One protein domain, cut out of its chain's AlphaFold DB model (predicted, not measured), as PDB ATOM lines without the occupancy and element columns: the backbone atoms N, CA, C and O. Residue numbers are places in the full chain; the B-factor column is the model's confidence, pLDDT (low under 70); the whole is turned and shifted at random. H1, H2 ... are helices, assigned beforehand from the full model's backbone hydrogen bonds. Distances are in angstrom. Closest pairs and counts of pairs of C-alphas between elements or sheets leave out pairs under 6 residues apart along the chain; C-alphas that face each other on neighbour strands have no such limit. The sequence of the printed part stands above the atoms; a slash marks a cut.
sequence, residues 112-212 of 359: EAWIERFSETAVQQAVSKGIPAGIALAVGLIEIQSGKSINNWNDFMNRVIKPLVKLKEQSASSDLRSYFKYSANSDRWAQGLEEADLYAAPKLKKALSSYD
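What this domain is: This is residues 112 to 212 of the 359 residues of an uncharacterized protein of Saprospiraceae bacterium (UniProt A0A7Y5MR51). Helix H2 is the core of an all-helix domain, and H1, H3 and the hairpin of H5 and H6 pack round it, mostly crossed. Short H4 sits off at one end, just past H3. The 101 printed residues, with six named helices in order H1 to H6, are compact: radius of gyration of the C-alphas 12.3 A, spans 36 by 26 by 22 A.

Where its parts are: Find C-alpha 112 at (167.667, 234.647, 372.136); H1 runs to 129, 24.0 A. H2 is 133 to 145, H3 153 to 173, 30.1 A, H4 175 to 178, H5 186 to 195. H6, 201 to 210, ends at (158.570, 234.901, 377.370).

How they stand to each other: At the hub, H2, residues 133 to 137 alone touch H1; the closest C-alphas, Ala 122 and Ala 133, are 4.6 A apart. H2 touches H6 about perpendicular, 80 degrees, closest C-alphas Ala 138 and Ala 207, 5.5 A. Every O i to N i+4 pair is within hydrogen-bond range in H2, H5 and H6; H1 has 12 of 14, H3 14 of 17, and H4 is too short.

The domain as a whole: The printed part has no cut and no long link; residue 173 is under pLDDT 70.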
ATOM      1  N   GLU A 112     167.907 235.655 373.157       89.62
ATOM      2  CA  GLU A 112     167.667 234.647 372.136       89.62
ATOM      3  C   GLU A 112     168.985 234.018 371.672       89.62
ATOM      4  O   GLU A 112     169.128 232.793 371.711       89.62
ATOM      5  N   ALA A 113     169.991 234.838 371.348       89.62
ATOM      6  CA  ALA A 113     171.320 234.342 370.978       89.62
ATOM      7  C   ALA A 113     172.002 233.588 372.137       89.62
ATOM      8  O   ALA A 113     172.721 232.602 371.934       89.62
ATOM      9  N   TRP A 114     171.776 234.032 373.377       93.19
ATOM     10  CA  TRP A 114     172.278 233.338 374.558       93.19
ATOM     11  C   TRP A 114     171.590 231.978 374.759       93.19
ATOM     12  O   TRP A 114     172.272 230.980 375.006       93.19
ATOM     13  N   ILE A 115     170.264 231.914 374.606       93.75
ATOM     14  CA  ILE A 115     169.491 230.668 374.696       93.75
ATOM     15  C   ILE A 115     169.966 229.680 373.636       93.75
ATOM     16  O   ILE A 115     170.259 228.537 373.979       93.75
ATOM     17  N   GLU A 116     170.092 230.107 372.377       92.12
ATOM     18  CA  GLU A 116     170.549 229.244 371.284       92.12
ATOM     19  C   GLU A 116     171.890 228.590 371.635       92.12
ATOM     20  O   GLU A 116     172.033 227.366 371.569       92.12
ATOM     21  N   ARG A 117     172.834 229.384 372.146       91.31
ATOM     22  CA  ARG A 117     174.169 228.919 372.526       91.31
ATOM     23  C   ARG A 117     174.180 227.892 373.661       91.31
ATOM     24  O   ARG A 117     175.033 227.002 373.656       91.31
ATOM     25  N   PHE A 118     173.301 228.027 374.655       93.50
ATOM     26  CA  PHE A 118     173.312 227.180 375.857       93.50
ATOM     27  C   PHE A 118     172.229 226.098 375.880       93.50
ATOM     28  O   PHE A 118     172.311 225.193 376.711       93.50
ATOM     29  N   SER A 119     171.268 226.139 374.958       92.62
ATOM     30  CA  SER A 119     170.134 225.212 374.872       92.62
ATOM     31  C   SER A 119     170.556 223.742 374.860       92.62
ATOM     32  O   SER A 119     170.141 222.978 375.729       92.62
ATOM     33  N   GLU A 120     171.458 223.355 373.957       91.06
ATOM     34  CA  GLU A 120     171.938 221.972 373.850       91.06
ATOM     35  C   GLU A 120     172.649 221.518 375.133       91.06
ATOM     36  O   GLU A 120     172.450 220.401 375.613       91.06
ATOM     37  N   THR A 121     173.429 222.414 375.746       90.50
ATOM     38  CA  THR A 121     174.089 222.120 377.025       90.50
ATOM     39  C   THR A 121     173.052 221.925 378.128       90.50
ATOM     40  O   THR A 121     173.165 220.983 378.909       90.50
ATOM     41  N   ALA A 122     172.024 222.773 378.194       91.00
ATOM     42  CA  ALA A 122     170.950 222.659 379.173       91.00
ATOM     43  C   ALA A 122     170.178 221.341 379.014       91.00
ATOM     44  O   ALA A 122     169.955 220.647 380.006       91.00
ATOM     45  N   VAL A 123     169.855 220.938 377.781       90.19
ATOM     46  CA  VAL A 123     169.216 219.646 377.478       90.19
ATOM     47  C   VAL A 123     170.108 218.474 377.903       90.19
ATOM     48  O   VAL A 123     169.643 217.542 378.560       90.19
ATOM     49  N   GLN A 124     171.411 218.527 377.618       88.12
ATOM     50  CA  GLN A 124     172.354 217.485 378.038       88.12
ATOM     51  C   GLN A 124     172.480 217.388 379.570       88.12
ATOM     52  O   GLN A 124     172.525 216.290 380.139       88.12
ATOM     53  N   GLN A 125     172.524 218.527 380.266       89.50
ATOM     54  CA  GLN A 125     172.534 218.551 381.731       89.50
ATOM     55  C   GLN A 125     171.201 218.071 382.313       89.50
ATOM     56  O   GLN A 125     171.189 217.424 383.359       89.50
ATOM     57  N   ALA A 126     170.087 218.293 381.620       88.56
ATOM     58  CA  ALA A 126     168.794 217.773 382.030       88.56
ATOM     59  C   ALA A 126     168.723 216.250 381.970       88.56
ATOM     60  O   ALA A 126     168.249 215.629 382.920       88.56
ATOM     61  N   VAL A 127     169.264 215.632 380.921       85.44
ATOM     62  CA  VAL A 127     169.340 214.165 380.824       85.44
ATOM     63  C   VAL A 127     170.287 213.591 381.885       85.44
ATOM     64  O   VAL A 127     169.946 212.630 382.567       85.44
ATOM     65  N   SER A 128     171.456 214.205 382.083       84.31
ATOM     66  CA  SER A 128     172.510 213.642 382.944       84.31
ATOM     67  C   SER A 128     172.373 213.954 384.441       84.31
ATOM     68  O   SER A 128     172.723 213.125 385.279       84.31
ATOM     69  N   LYS A 129     171.896 215.148 384.806       85.50
ATOM     70  CA  LYS A 129     171.761 215.623 386.200       85.50
ATOM     71  C   LYS A 129     170.304 215.741 386.647       85.50
ATOM     72  O   LYS A 129     170.005 215.883 387.836       85.50
ATOM     73  N   GLY A 130     169.369 215.643 385.706       85.75
ATOM     74  CA  GLY A 130     167.944 215.700 385.984       85.75
ATOM     75  C   GLY A 130     167.459 217.076 386.433       85.75
ATOM     76  O   GLY A 130     166.594 217.125 387.304       85.75
ATOM     77  N   ILE A 131     168.052 218.152 385.905       90.94
ATOM     78  CA  ILE A 131     167.594 219.541 386.065       90.94
ATOM     79  C   ILE A 131     166.870 219.949 384.779       90.94
ATOM     80  O   ILE A 131     167.504 219.875 383.736       90.94
ATOM     81  N   PRO A 132     165.615 220.421 384.805       93.38
ATOM     82  CA  PRO A 132     164.920 220.864 383.601       93.38
ATOM     83  C   PRO A 132     165.713 221.884 382.799       93.38
ATOM     84  O   PRO A 132     166.221 222.869 383.346       93.38
ATOM     85  N   ALA A 133     165.809 221.635 381.494       93.00
ATOM     86  CA  ALA A 133     166.540 222.492 380.575       93.00
ATOM     87  C   ALA A 133     165.924 223.895 380.561       93.00
ATOM     88  O   ALA A 133     166.657 224.884 380.623       93.00
ATOM     89  N   GLY A 134     164.588 223.977 380.598       94.00
ATOM     90  CA  GLY A 134     163.877 225.248 380.694       94.00
ATOM     91  C   GLY A 134     164.248 226.036 381.952       94.00
ATOM     92  O   GLY A 134     164.522 227.231 381.867       94.00
ATOM     93  N   ILE A 135     164.354 225.376 383.110       95.88
ATOM     94  CA  ILE A 135     164.765 226.020 384.370       95.88
ATOM     95  C   ILE A 135     166.216 226.468 384.344       95.88
ATOM     96  O   ILE A 135     166.505 227.579 384.781       95.88
ATOM     97  N   ALA A 136     167.128 225.650 383.821       95.38
ATOM     98  CA  ALA A 136     168.527 226.046 383.704       95.38
ATOM     99  C   ALA A 136     168.674 227.314 382.840       95.38
ATOM    100  O   ALA A 136     169.365 228.260 383.224       95.38
ATOM    101  N   LEU A 137     167.971 227.379 381.709       95.50
ATOM    102  CA  LEU A 137     167.973 228.559 380.843       95.50
ATOM    103  C   LEU A 137     167.291 229.760 381.515       95.50
ATOM    104  O   LEU A 137     167.857 230.850 381.521       95.50
ATOM    105  N   ALA A 138     166.135 229.566 382.156       95.31
ATOM    106  CA  ALA A 138     165.409 230.631 382.848       95.31
ATOM    107  C   ALA A 138     166.228 231.245 383.993       95.31
ATOM    108  O   ALA A 138     166.302 232.468 384.118       95.31
ATOM    109  N   VAL A 139     166.883 230.410 384.805       95.06
ATOM    110  CA  VAL A 139     167.791 230.864 385.865       95.06
ATOM    111  C   VAL A 139     168.960 231.636 385.257       95.06
ATOM    112  O   VAL A 139     169.237 232.747 385.698       95.06
ATOM    113  N   GLY A 140     169.600 231.116 384.206       93.38
ATOM    114  CA  GLY A 140     170.701 231.814 383.537       93.38
ATOM    115  C   GLY A 140     170.312 233.197 382.998       93.38
ATOM    116  O   GLY A 140     171.043 234.161 383.218       93.38
ATOM    117  N   LEU A 141     169.130 233.330 382.392       93.75
ATOM    118  CA  LEU A 141     168.607 234.621 381.930       93.75
ATOM    119  C   LEU A 141     168.360 235.593 383.086       93.75
ATOM    120  O   LEU A 141     168.726 236.765 382.994       93.75
ATOM    121  N   ILE A 142     167.777 235.120 384.191       92.19
ATOM    122  CA  ILE A 142     167.568 235.946 385.388       92.19
ATOM    123  C   ILE A 142     168.907 236.426 385.957       92.19
ATOM    124  O   ILE A 142     169.027 237.585 386.359       92.19
ATOM    125  N   GLU A 143     169.915 235.558 385.973       91.69
ATOM    126  CA  GLU A 143     171.254 235.888 386.450       91.69
ATOM    127  C   GLU A 143     171.927 236.951 385.572       91.69
ATOM    128  O   GLU A 143     172.494 237.917 386.091       91.69
ATOM    129  N   ILE A 144     171.775 236.851 384.252       90.62
ATOM    130  CA  ILE A 144     172.259 237.855 383.295       90.62
ATOM    131  C   ILE A 144     171.548 239.194 383.484       90.62
ATOM    132  O   ILE A 144     172.200 240.236 383.562       90.62
ATOM    133  N   GLN A 145     170.224 239.176 383.648       88.00
ATOM    134  CA  GLN A 145     169.430 240.377 383.931       88.00
ATOM    135  C   GLN A 145     169.815 241.035 385.265       88.00
ATOM    136  O   GLN A 145     169.663 242.244 385.420       88.00
ATOM    137  N   SER A 146     170.343 240.262 386.218       87.12
ATOM    138  CA  SER A 146     170.886 240.780 387.481       87.12
ATOM    139  C   SER A 146     172.316 241.340 387.369       87.12
ATOM    140  O   SER A 146     172.875 241.803 388.360       87.12
ATOM    141  N   GLY A 147     172.910 241.320 386.171       84.75
ATOM    142  CA  GLY A 147     174.251 241.838 385.898       84.75
ATOM    143  C   GLY A 147     175.374 240.808 386.033       84.75
ATOM    144  O   GLY A 147     176.547 241.183 385.957       84.75
ATOM    145  N   LYS A 148     175.063 239.517 386.221       87.25
ATOM    146  CA  LYS A 148     176.087 238.463 386.238       87.25
ATOM    147  C   LYS A 148     176.455 238.065 384.810       87.25
ATOM    148  O   LYS A 148     175.600 237.852 383.962       87.25
ATOM    149  N   SER A 149     177.750 237.922 384.549       85.75
ATOM    150  CA  SER A 149     178.237 237.456 383.251       85.75
ATOM    151  C   SER A 149     178.201 235.927 383.173       85.75
ATOM    152  O   SER A 149     178.747 235.244 384.046       85.75
ATOM    153  N   ILE A 150     177.550 235.403 382.129       88.94
ATOM    154  CA  ILE A 150     177.513 233.976 381.782       88.94
ATOM    155  C   ILE A 150     177.861 233.845 380.300       88.94
ATOM    156  O   ILE A 150     176.988 233.742 379.438       88.94
ATOM    157  N   ASN A 151     179.158 233.897 380.003       87.06
ATOM    158  CA  ASN A 151     179.643 234.048 378.629       87.06
ATOM    159  C   ASN A 151     180.258 232.770 378.058       87.06
ATOM    160  O   ASN A 151     180.620 232.734 376.881       87.06
ATOM    161  N   ASN A 152     180.436 231.735 378.870       87.94
ATOM    162  CA  ASN A 152     181.036 230.473 378.459       87.94
ATOM    163  C   ASN A 152     180.441 229.301 379.252       87.94
ATOM    164  O   ASN A 152     179.678 229.480 380.203       87.94
ATOM    165  N   TRP A 153     180.809 228.089 378.841       87.88
ATOM    166  CA  TRP A 153     180.341 226.849 379.456       87.88
ATOM    167  C   TRP A 153     180.673 226.762 380.953       87.88
ATOM    168  O   TRP A 153     179.807 226.403 381.746       87.88
ATOM    169  N   ASN A 154     181.886 227.148 381.363       89.81
ATOM    170  CA  ASN A 154     182.289 227.106 382.771       89.81
ATOM    171  C   ASN A 154     181.421 228.027 383.635       89.81
ATOM    172  O   ASN A 154     181.004 227.626 384.723       89.81
ATOM    173  N   ASP A 155     181.116 229.232 383.155       91.19
ATOM    174  CA  ASP A 155     180.246 230.168 383.867       91.19
ATOM    175  C   ASP A 155     178.838 229.603 384.018       91.19
ATOM    176  O   ASP A 155     178.283 229.629 385.115       91.19
ATOM    177  N   PHE A 156     178.282 229.037 382.944       92.62
ATOM    178  CA  PHE A 156     176.955 228.426 382.971       92.62
ATOM    179  C   PHE A 156     176.906 227.255 383.961       92.62
ATOM    180  O   PHE A 156     176.034 227.191 384.829       92.62
ATOM    181  N   MET A 157     177.907 226.376 383.921       92.06
ATOM    182  CA  MET A 157     177.990 225.249 384.844       92.06
ATOM    183  C   MET A 157     178.138 225.693 386.299       92.06
ATOM    184  O   MET A 157     177.479 225.144 387.177       92.06
ATOM    185  N   ASN A 158     178.990 226.679 386.578       92.38
ATOM    186  CA  ASN A 158     179.285 227.103 387.945       92.38
ATOM    187  C   ASN A 158     178.190 227.979 388.557       92.38
ATOM    188  O   ASN A 158     177.968 227.903 389.762       92.38
ATOM    189  N   ARG A 159     177.524 228.810 387.750       91.75
ATOM    190  CA  ARG A 159     176.535 229.785 388.232       91.75
ATOM    191  C   ARG A 159     175.104 229.272 388.176       91.75
ATOM    192  O   ARG A 159     174.293 229.734 388.963       91.75
ATOM    193  N   VAL A 160     174.809 228.329 387.282       93.81
ATOM    194  CA  VAL A 160     173.453 227.802 387.085       93.81
ATOM    195  C   VAL A 160     173.386 226.335 387.485       93.81
ATOM    196  O   VAL A 160     172.695 225.978 388.434       93.81
ATOM    197  N   ILE A 161     174.134 225.469 386.801       93.62
ATOM    198  CA  ILE A 161     173.927 224.019 386.920       93.62
ATOM    199  C   ILE A 161     174.353 223.492 388.291       93.62
ATOM    200  O   ILE A 161     173.562 222.842 388.967       93.62
ATOM    201  N   LYS A 162     175.581 223.774 388.740       93.19
ATOM    202  CA  LYS A 162     176.103 223.264 390.020       93.19
ATOM    203  C   LYS A 162     175.252 223.692 391.225       93.19
ATOM    204  O   LYS A 162     174.961 222.817 392.040       93.19
ATOM    205  N   PRO A 163     174.818 224.963 391.356       93.12
ATOM    206  CA  PRO A 163     173.896 225.356 392.421       93.12
ATOM    207  C   PRO A 163     172.583 224.567 392.400       93.12
ATOM    208  O   PRO A 163     172.160 224.072 393.442       93.12
ATOM    209  N   LEU A 164     171.981 224.375 391.221       92.75
ATOM    210  CA  LEU A 164     170.739 223.611 391.071       92.75
ATOM    211  C   LEU A 164     170.922 222.118 391.394       92.75
ATOM    212  O   LEU A 164     170.055 221.519 392.031       92.75
ATOM    213  N   VAL A 165     172.055 221.513 391.011       92.19
ATOM    214  CA  VAL A 165     172.386 220.122 391.378       92.19
ATOM    215  C   VAL A 165     172.526 220.003 392.891       92.19
ATOM    216  O   VAL A 165     171.901 219.137 393.496       92.19
ATOM    217  N   LYS A 166     173.306 220.899 393.505       91.62
ATOM    218  CA  LYS A 166     173.536 220.893 394.950       91.62
ATOM    219  C   LYS A 166     172.221 221.028 395.715       91.62
ATOM    220  O   LYS A 166     171.997 220.283 396.663       91.62
ATOM    221  N   LEU A 167     171.332 221.919 395.273       89.75
ATOM    222  CA  LEU A 167     170.004 222.066 395.860       89.75
ATOM    223  C   LEU A 167     169.196 220.767 395.765       89.75
ATOM    224  O   LEU A 167     168.611 220.328 396.752       89.75
ATOM    225  N   LYS A 168     169.178 220.126 394.593       89.12
ATOM    226  CA  LYS A 168     168.484 218.850 394.380       89.12
ATOM    227  C   LYS A 168     169.025 217.730 395.277       89.12
ATOM    228  O   LYS A 168     168.254 216.932 395.801       89.12
ATOM    229  N   GLU A 169     170.340 217.664 395.459       88.56
ATOM    230  CA  GLU A 169     170.983 216.680 396.337       88.56
ATOM    231  C   GLU A 169     170.655 216.942 397.811       88.56
ATOM    232  O   GLU A 169     170.280 216.023 398.535       88.56
ATOM    233  N   GLN A 170     170.721 218.203 398.247       87.25
ATOM    234  CA  GLN A 170     170.411 218.605 399.622       87.25
ATOM    235  C   GLN A 170     168.928 218.436 399.972       87.25
ATOM    236  O   GLN A 170     168.588 218.128 401.110       87.25
ATOM    237  N   SER A 171     168.043 218.598 398.992       84.62
ATOM    238  CA  SER A 171     166.599 218.446 399.168       84.62
ATOM    239  C   SER A 171     166.117 216.994 399.130       84.62
ATOM    240  O   SER A 171     164.944 216.748 399.415       84.62
ATOM    241  N   ALA A 172     166.988 216.022 398.829       75.06
ATOM    242  CA  ALA A 172     166.617 214.617 398.632       75.06
ATOM    243  C   ALA A 172     165.947 213.955 399.853       75.06
ATOM    244  O   ALA A 172     165.208 212.983 399.687       75.06
ATOM    245  N   SER A 173     166.172 214.479 401.059       69.94
ATOM    246  CA  SER A 173     165.590 214.011 402.326       69.94
ATOM    247  C   SER A 173     164.513 214.941 402.902       69.94
ATOM    248  O   SER A 173     164.066 214.717 404.023       69.94
ATOM    249  N   SER A 174     164.090 215.964 402.156       82.19
ATOM    250  CA  SER A 174     163.140 216.997 402.603       82.19
ATOM    251  C   SER A 174     161.865 217.026 401.753       82.19
ATOM    252  O   SER A 174     161.806 216.406 400.688       82.19
ATOM    253  N   ASP A 175     160.871 217.812 402.171       81.44
ATOM    254  CA  ASP A 175     159.617 218.022 401.427       81.44
ATOM    255  C   ASP A 175     159.849 218.620 400.024       81.44
ATOM    256  O   ASP A 175     159.103 218.346 399.072       81.44
ATOM    257  N   LEU A 176     160.977 219.320 399.848       83.81
ATOM    258  CA  LEU A 176     161.442 219.849 398.567       83.81
ATOM    259  C   LEU A 176     161.731 218.755 397.522       83.81
ATOM    260  O   LEU A 176     161.661 219.012 396.316       83.81
ATOM    261  N   ARG A 177     161.980 217.503 397.941       86.38
ATOM    262  CA  ARG A 177     162.238 216.368 397.034       86.38
ATOM    263  C   ARG A 177     161.129 216.195 396.004       86.38
ATOM    264  O   ARG A 177     161.390 215.830 394.855       86.38
ATOM    265  N   SER A 178     159.880 216.413 396.419       85.44
ATOM    266  CA  SER A 178     158.730 216.201 395.545       85.44
ATOM    267  C   SER A 178     158.756 217.161 394.351       85.44
ATOM    268  O   SER A 178     158.333 216.778 393.260       85.44
ATOM    269  N   TYR A 179     159.309 218.366 394.528       85.62
ATOM    270  CA  TYR A 179     159.413 219.379 393.485       85.62
ATOM    271  C   TYR A 179     160.515 219.065 392.471       85.62
ATOM    272  O   TYR A 179     160.293 219.184 391.267       85.62
ATOM    273  N   PHE A 180     161.661 218.559 392.936       86.88
ATOM    274  CA  PHE A 180     162.849 218.321 392.103       86.88
ATOM    275  C   PHE A 180     162.961 216.902 391.519       86.88
ATOM    276  O   PHE A 180     164.013 216.499 391.013       86.88
ATOM    277  N   LYS A 181     161.876 216.120 391.577       81.56
ATOM    278  CA  LYS A 181     161.855 214.715 391.142       81.56
ATOM    279  C   LYS A 181     162.038 214.540 389.633       81.56
ATOM    280  O   LYS A 181     162.733 213.621 389.207       81.56
ATOM    281  N   TYR A 182     161.381 215.371 388.828       77.31
ATOM    282  CA  TYR A 182     161.301 215.178 387.380       77.31
ATOM    283  C   TYR A 182     162.267 216.104 386.647       77.31
ATOM    284  O   TYR A 182     162.294 217.305 386.901       77.31
ATOM    285  N   SER A 183     163.032 215.534 385.717       73.88
ATOM    286  CA  SER A 183     164.040 216.228 384.910       73.88
ATOM    287  C   SER A 183     163.466 217.092 383.790       73.88
ATOM    288  O   SER A 183     164.210 217.847 383.189       73.88
ATOM    289  N   ALA A 184     162.168 216.989 383.501       77.12
ATOM    290  CA  ALA A 184     161.493 217.725 382.434       77.12
ATOM    291  C   ALA A 184     160.139 218.266 382.919       77.12
ATOM    292  O   ALA A 184     159.073 217.960 382.373       77.12
ATOM    293  N   ASN A 185     160.178 218.984 384.041       84.88
ATOM    294  CA  ASN A 185     159.018 219.645 384.626       84.88
ATOM    295  C   ASN A 185     159.437 220.991 385.230       84.88
ATOM    296  O   ASN A 185     159.570 221.124 386.451       84.88
ATOM    297  N   SER A 186     159.680 221.968 384.356       87.94
ATOM    298  CA  SER A 186     160.089 223.316 384.751       87.94
ATOM    299  C   SER A 186     159.101 224.000 385.701       87.94
ATOM    300  O   SER A 186     159.533 224.650 386.647       87.94
ATOM    301  N   ASP A 187     157.791 223.805 385.542       87.69
ATOM    302  CA  ASP A 187     156.788 224.449 386.406       87.69
ATOM    303  C   ASP A 187     156.901 224.027 387.869       87.69
ATOM    304  O   ASP A 187     156.857 224.861 388.780       87.69
ATOM    305  N   ARG A 188     157.066 222.722 388.100       89.88
ATOM    306  CA  ARG A 188     157.200 222.178 389.451       89.88
ATOM    307  C   ARG A 188     158.542 222.554 390.073       89.88
ATOM    308  O   ARG A 188     158.613 222.831 391.265       89.88
ATOM    309  N   TRP A 189     159.593 222.623 389.261       93.19
ATOM    310  CA  TRP A 189     160.890 223.130 389.700       93.19
ATOM    311  C   TRP A 189     160.844 224.611 390.074       93.19
ATOM    312  O   TRP A 189     161.439 224.979 391.079       93.19
ATOM    313  N   ALA A 190     160.115 225.449 389.331       93.06
ATOM    314  CA  ALA A 190     159.959 226.860 389.675       93.06
ATOM    315  C   ALA A 190     159.303 227.045 391.052       93.06
ATOM    316  O   ALA A 190     159.750 227.888 391.821       93.06
ATOM    317  N   GLN A 191     158.301 226.224 391.385       91.38
ATOM    318  CA  GLN A 191     157.703 226.200 392.727       91.38
ATOM    319  C   GLN A 191     158.705 225.742 393.793       91.38
ATOM    320  O   GLN A 191     158.807 226.362 394.842       91.38
ATOM    321  N   GLY A 192     159.484 224.692 393.516       90.75
ATOM    322  CA  GLY A 192     160.510 224.221 394.451       90.75
ATOM    323  C   GLY A 192     161.622 225.245 394.700       90.75
ATOM    324  O   GLY A 192     162.151 225.312 395.803       90.75
ATOM    325  N   LEU A 193     161.978 226.049 393.694       93.00
ATOM    326  CA  LEU A 193     162.966 227.125 393.831       93.00
ATOM    327  C   LEU A 193     162.445 228.322 394.637       93.00
ATOM    328  O   LEU A 193     163.249 229.012 395.264       93.00
ATOM    329  N   GLU A 194     161.133 228.548 394.628       93.19
ATOM    330  CA  GLU A 194     160.464 229.538 395.477       93.19
ATOM    331  C   GLU A 194     160.367 229.050 396.921       93.19
ATOM    332  O   GLU A 194     160.746 229.778 397.829       93.19
ATOM    333  N   GLU A 195     159.974 227.792 397.130       90.62
ATOM    334  CA  GLU A 195     159.936 227.171 398.460       90.62
ATOM    335  C   GLU A 195     161.333 227.089 399.104       90.62
ATOM    336  O   GLU A 195     161.481 227.146 400.320       90.62
ATOM    337  N   ALA A 196     162.385 226.992 398.285       88.25
ATOM    338  CA  ALA A 196     163.776 227.055 398.729       88.25
ATOM    339  C   ALA A 196     164.308 228.489 398.948       88.25
ATOM    340  O   ALA A 196     165.491 228.640 399.244       88.25
ATOM    341  N   ASP A 197     163.476 229.520 398.759       89.19
ATOM    342  CA  ASP A 197     163.815 230.949 398.875       89.19
ATOM    343  C   ASP A 197     165.009 231.389 397.997       89.19
ATOM    344  O   ASP A 197     165.815 232.248 398.355       89.19
ATOM    345  N   LEU A 198     165.162 230.772 396.818       89.06
ATOM    346  CA  LEU A 198     166.239 231.099 395.872       89.06
ATOM    347  C   LEU A 198     165.758 231.981 394.723       89.06
ATOM    348  O   LEU A 198     166.452 232.913 394.312       89.06
ATOM    349  N   TYR A 199     164.579 231.678 394.178       92.12
ATOM    350  CA  TYR A 199     164.001 232.413 393.059       92.12
ATOM    351  C   TYR A 199     162.483 232.476 393.188       92.12
ATOM    352  O   TYR A 199     161.829 231.458 393.374       92.12
ATOM    353  N   ALA A 200     161.907 233.659 392.971       91.75
ATOM    354  CA  ALA A 200     160.457 233.816 392.920       91.75
ATOM    355  C   ALA A 200     159.863 233.058 391.718       91.75
ATOM    356  O   ALA A 200     160.235 233.322 390.563       91.75
ATOM    357  N   ALA A 201     158.892 232.172 391.960       91.31
ATOM    358  CA  ALA A 201     158.284 231.370 390.899       91.31
ATOM    359  C   ALA A 201     157.612 232.221 389.809       91.31
ATOM    360  O   ALA A 201     157.767 231.877 388.634       91.31
ATOM    361  N   PRO A 202     156.933 233.353 390.108       93.25
ATOM    362  CA  PRO A 202     156.369 234.212 389.067       93.25
ATOM    363  C   PRO A 202     157.426 234.744 388.093       93.25
ATOM    364  O   PRO A 202     157.171 234.844 386.893       93.25
ATOM    365  N   LYS A 203     158.637 235.044 388.584       92.50
ATOM    366  CA  LYS A 203     159.740 235.540 387.750       92.50
ATOM    367  C   LYS A 203     160.279 234.440 386.835       92.50
ATOM    368  O   LYS A 203     160.480 234.688 385.648       92.50
ATOM    369  N   LEU A 204     160.451 233.229 387.367       92.44
ATOM    370  CA  LEU A 204     160.862 232.059 386.585       92.44
ATOM    371  C   LEU A 204     159.825 231.693 385.527       92.44
ATOM    372  O   LEU A 204     160.173 231.541 384.363       92.44
ATOM    373  N   LYS A 205     158.543 231.629 385.898       92.56
ATOM    374  CA  LYS A 205     157.446 231.338 384.965       92.56
ATOM    375  C   LYS A 205     157.335 232.384 383.865       92.56
ATOM    376  O   LYS A 205     157.151 232.027 382.706       92.56
ATOM    377  N   LYS A 206     157.523 233.663 384.204       93.12
ATOM    378  CA  LYS A 206     157.592 234.726 383.200       93.12
ATOM    379  C   LYS A 206     158.724 234.460 382.209       93.12
ATOM    380  O   LYS A 206     158.450 234.432 381.018       93.12
ATOM    381  N   ALA A 207     159.942 234.181 382.678       91.56
ATOM    382  CA  ALA A 207     161.070 233.856 381.800       91.56
ATOM    383  C   ALA A 207     160.809 232.605 380.938       91.56
ATOM    384  O   ALA A 207     161.060 232.636 379.738       91.56
ATOM    385  N   LEU A 208     160.238 231.542 381.517       92.12
ATOM    386  CA  LEU A 208     159.853 230.333 380.780       92.12
ATOM    387  C   LEU A 208     158.873 230.652 379.643       92.12
ATOM    388  O   LEU A 208     159.074 230.186 378.528       92.12
ATOM    389  N   SER A 209     157.849 231.467 379.915       92.12
ATOM    390  CA  SER A 209     156.825 231.831 378.927       92.12
ATOM    391  C   SER A 209     157.302 232.844 377.882       92.12
ATOM    392  O   SER A 209     156.954 232.718 376.715       92.12
ATOM    393  N   SER A 210     158.104 233.840 378.273       92.12
ATOM    394  CA  SER A 210     158.570 234.901 377.370       92.12
ATOM    395  C   SER A 210     159.511 234.386 376.284       92.12
ATOM    396  O   SER A 210     159.539 234.966 375.206       92.12
ATOM    397  N   TYR A 211     160.248 233.310 376.564       89.75
ATOM    398  CA  TYR A 211     161.237 232.733 375.651       89.75
ATOM    399  C   TYR A 211     160.903 231.295 375.222       89.75
ATOM    400  O   TYR A 211     161.767 230.601 374.694       89.75
ATOM    401  N   ASP A 212     159.679 230.831 375.494       90.56
ATOM    402  CA  ASP A 212     159.193 229.478 375.176       90.56
ATOM    403  C   ASP A 212     160.153 228.341 375.596       90.56
ATOM    404  O   ASP A 212     160.402 227.359 374.892       90.56
TER     405      ASP A 212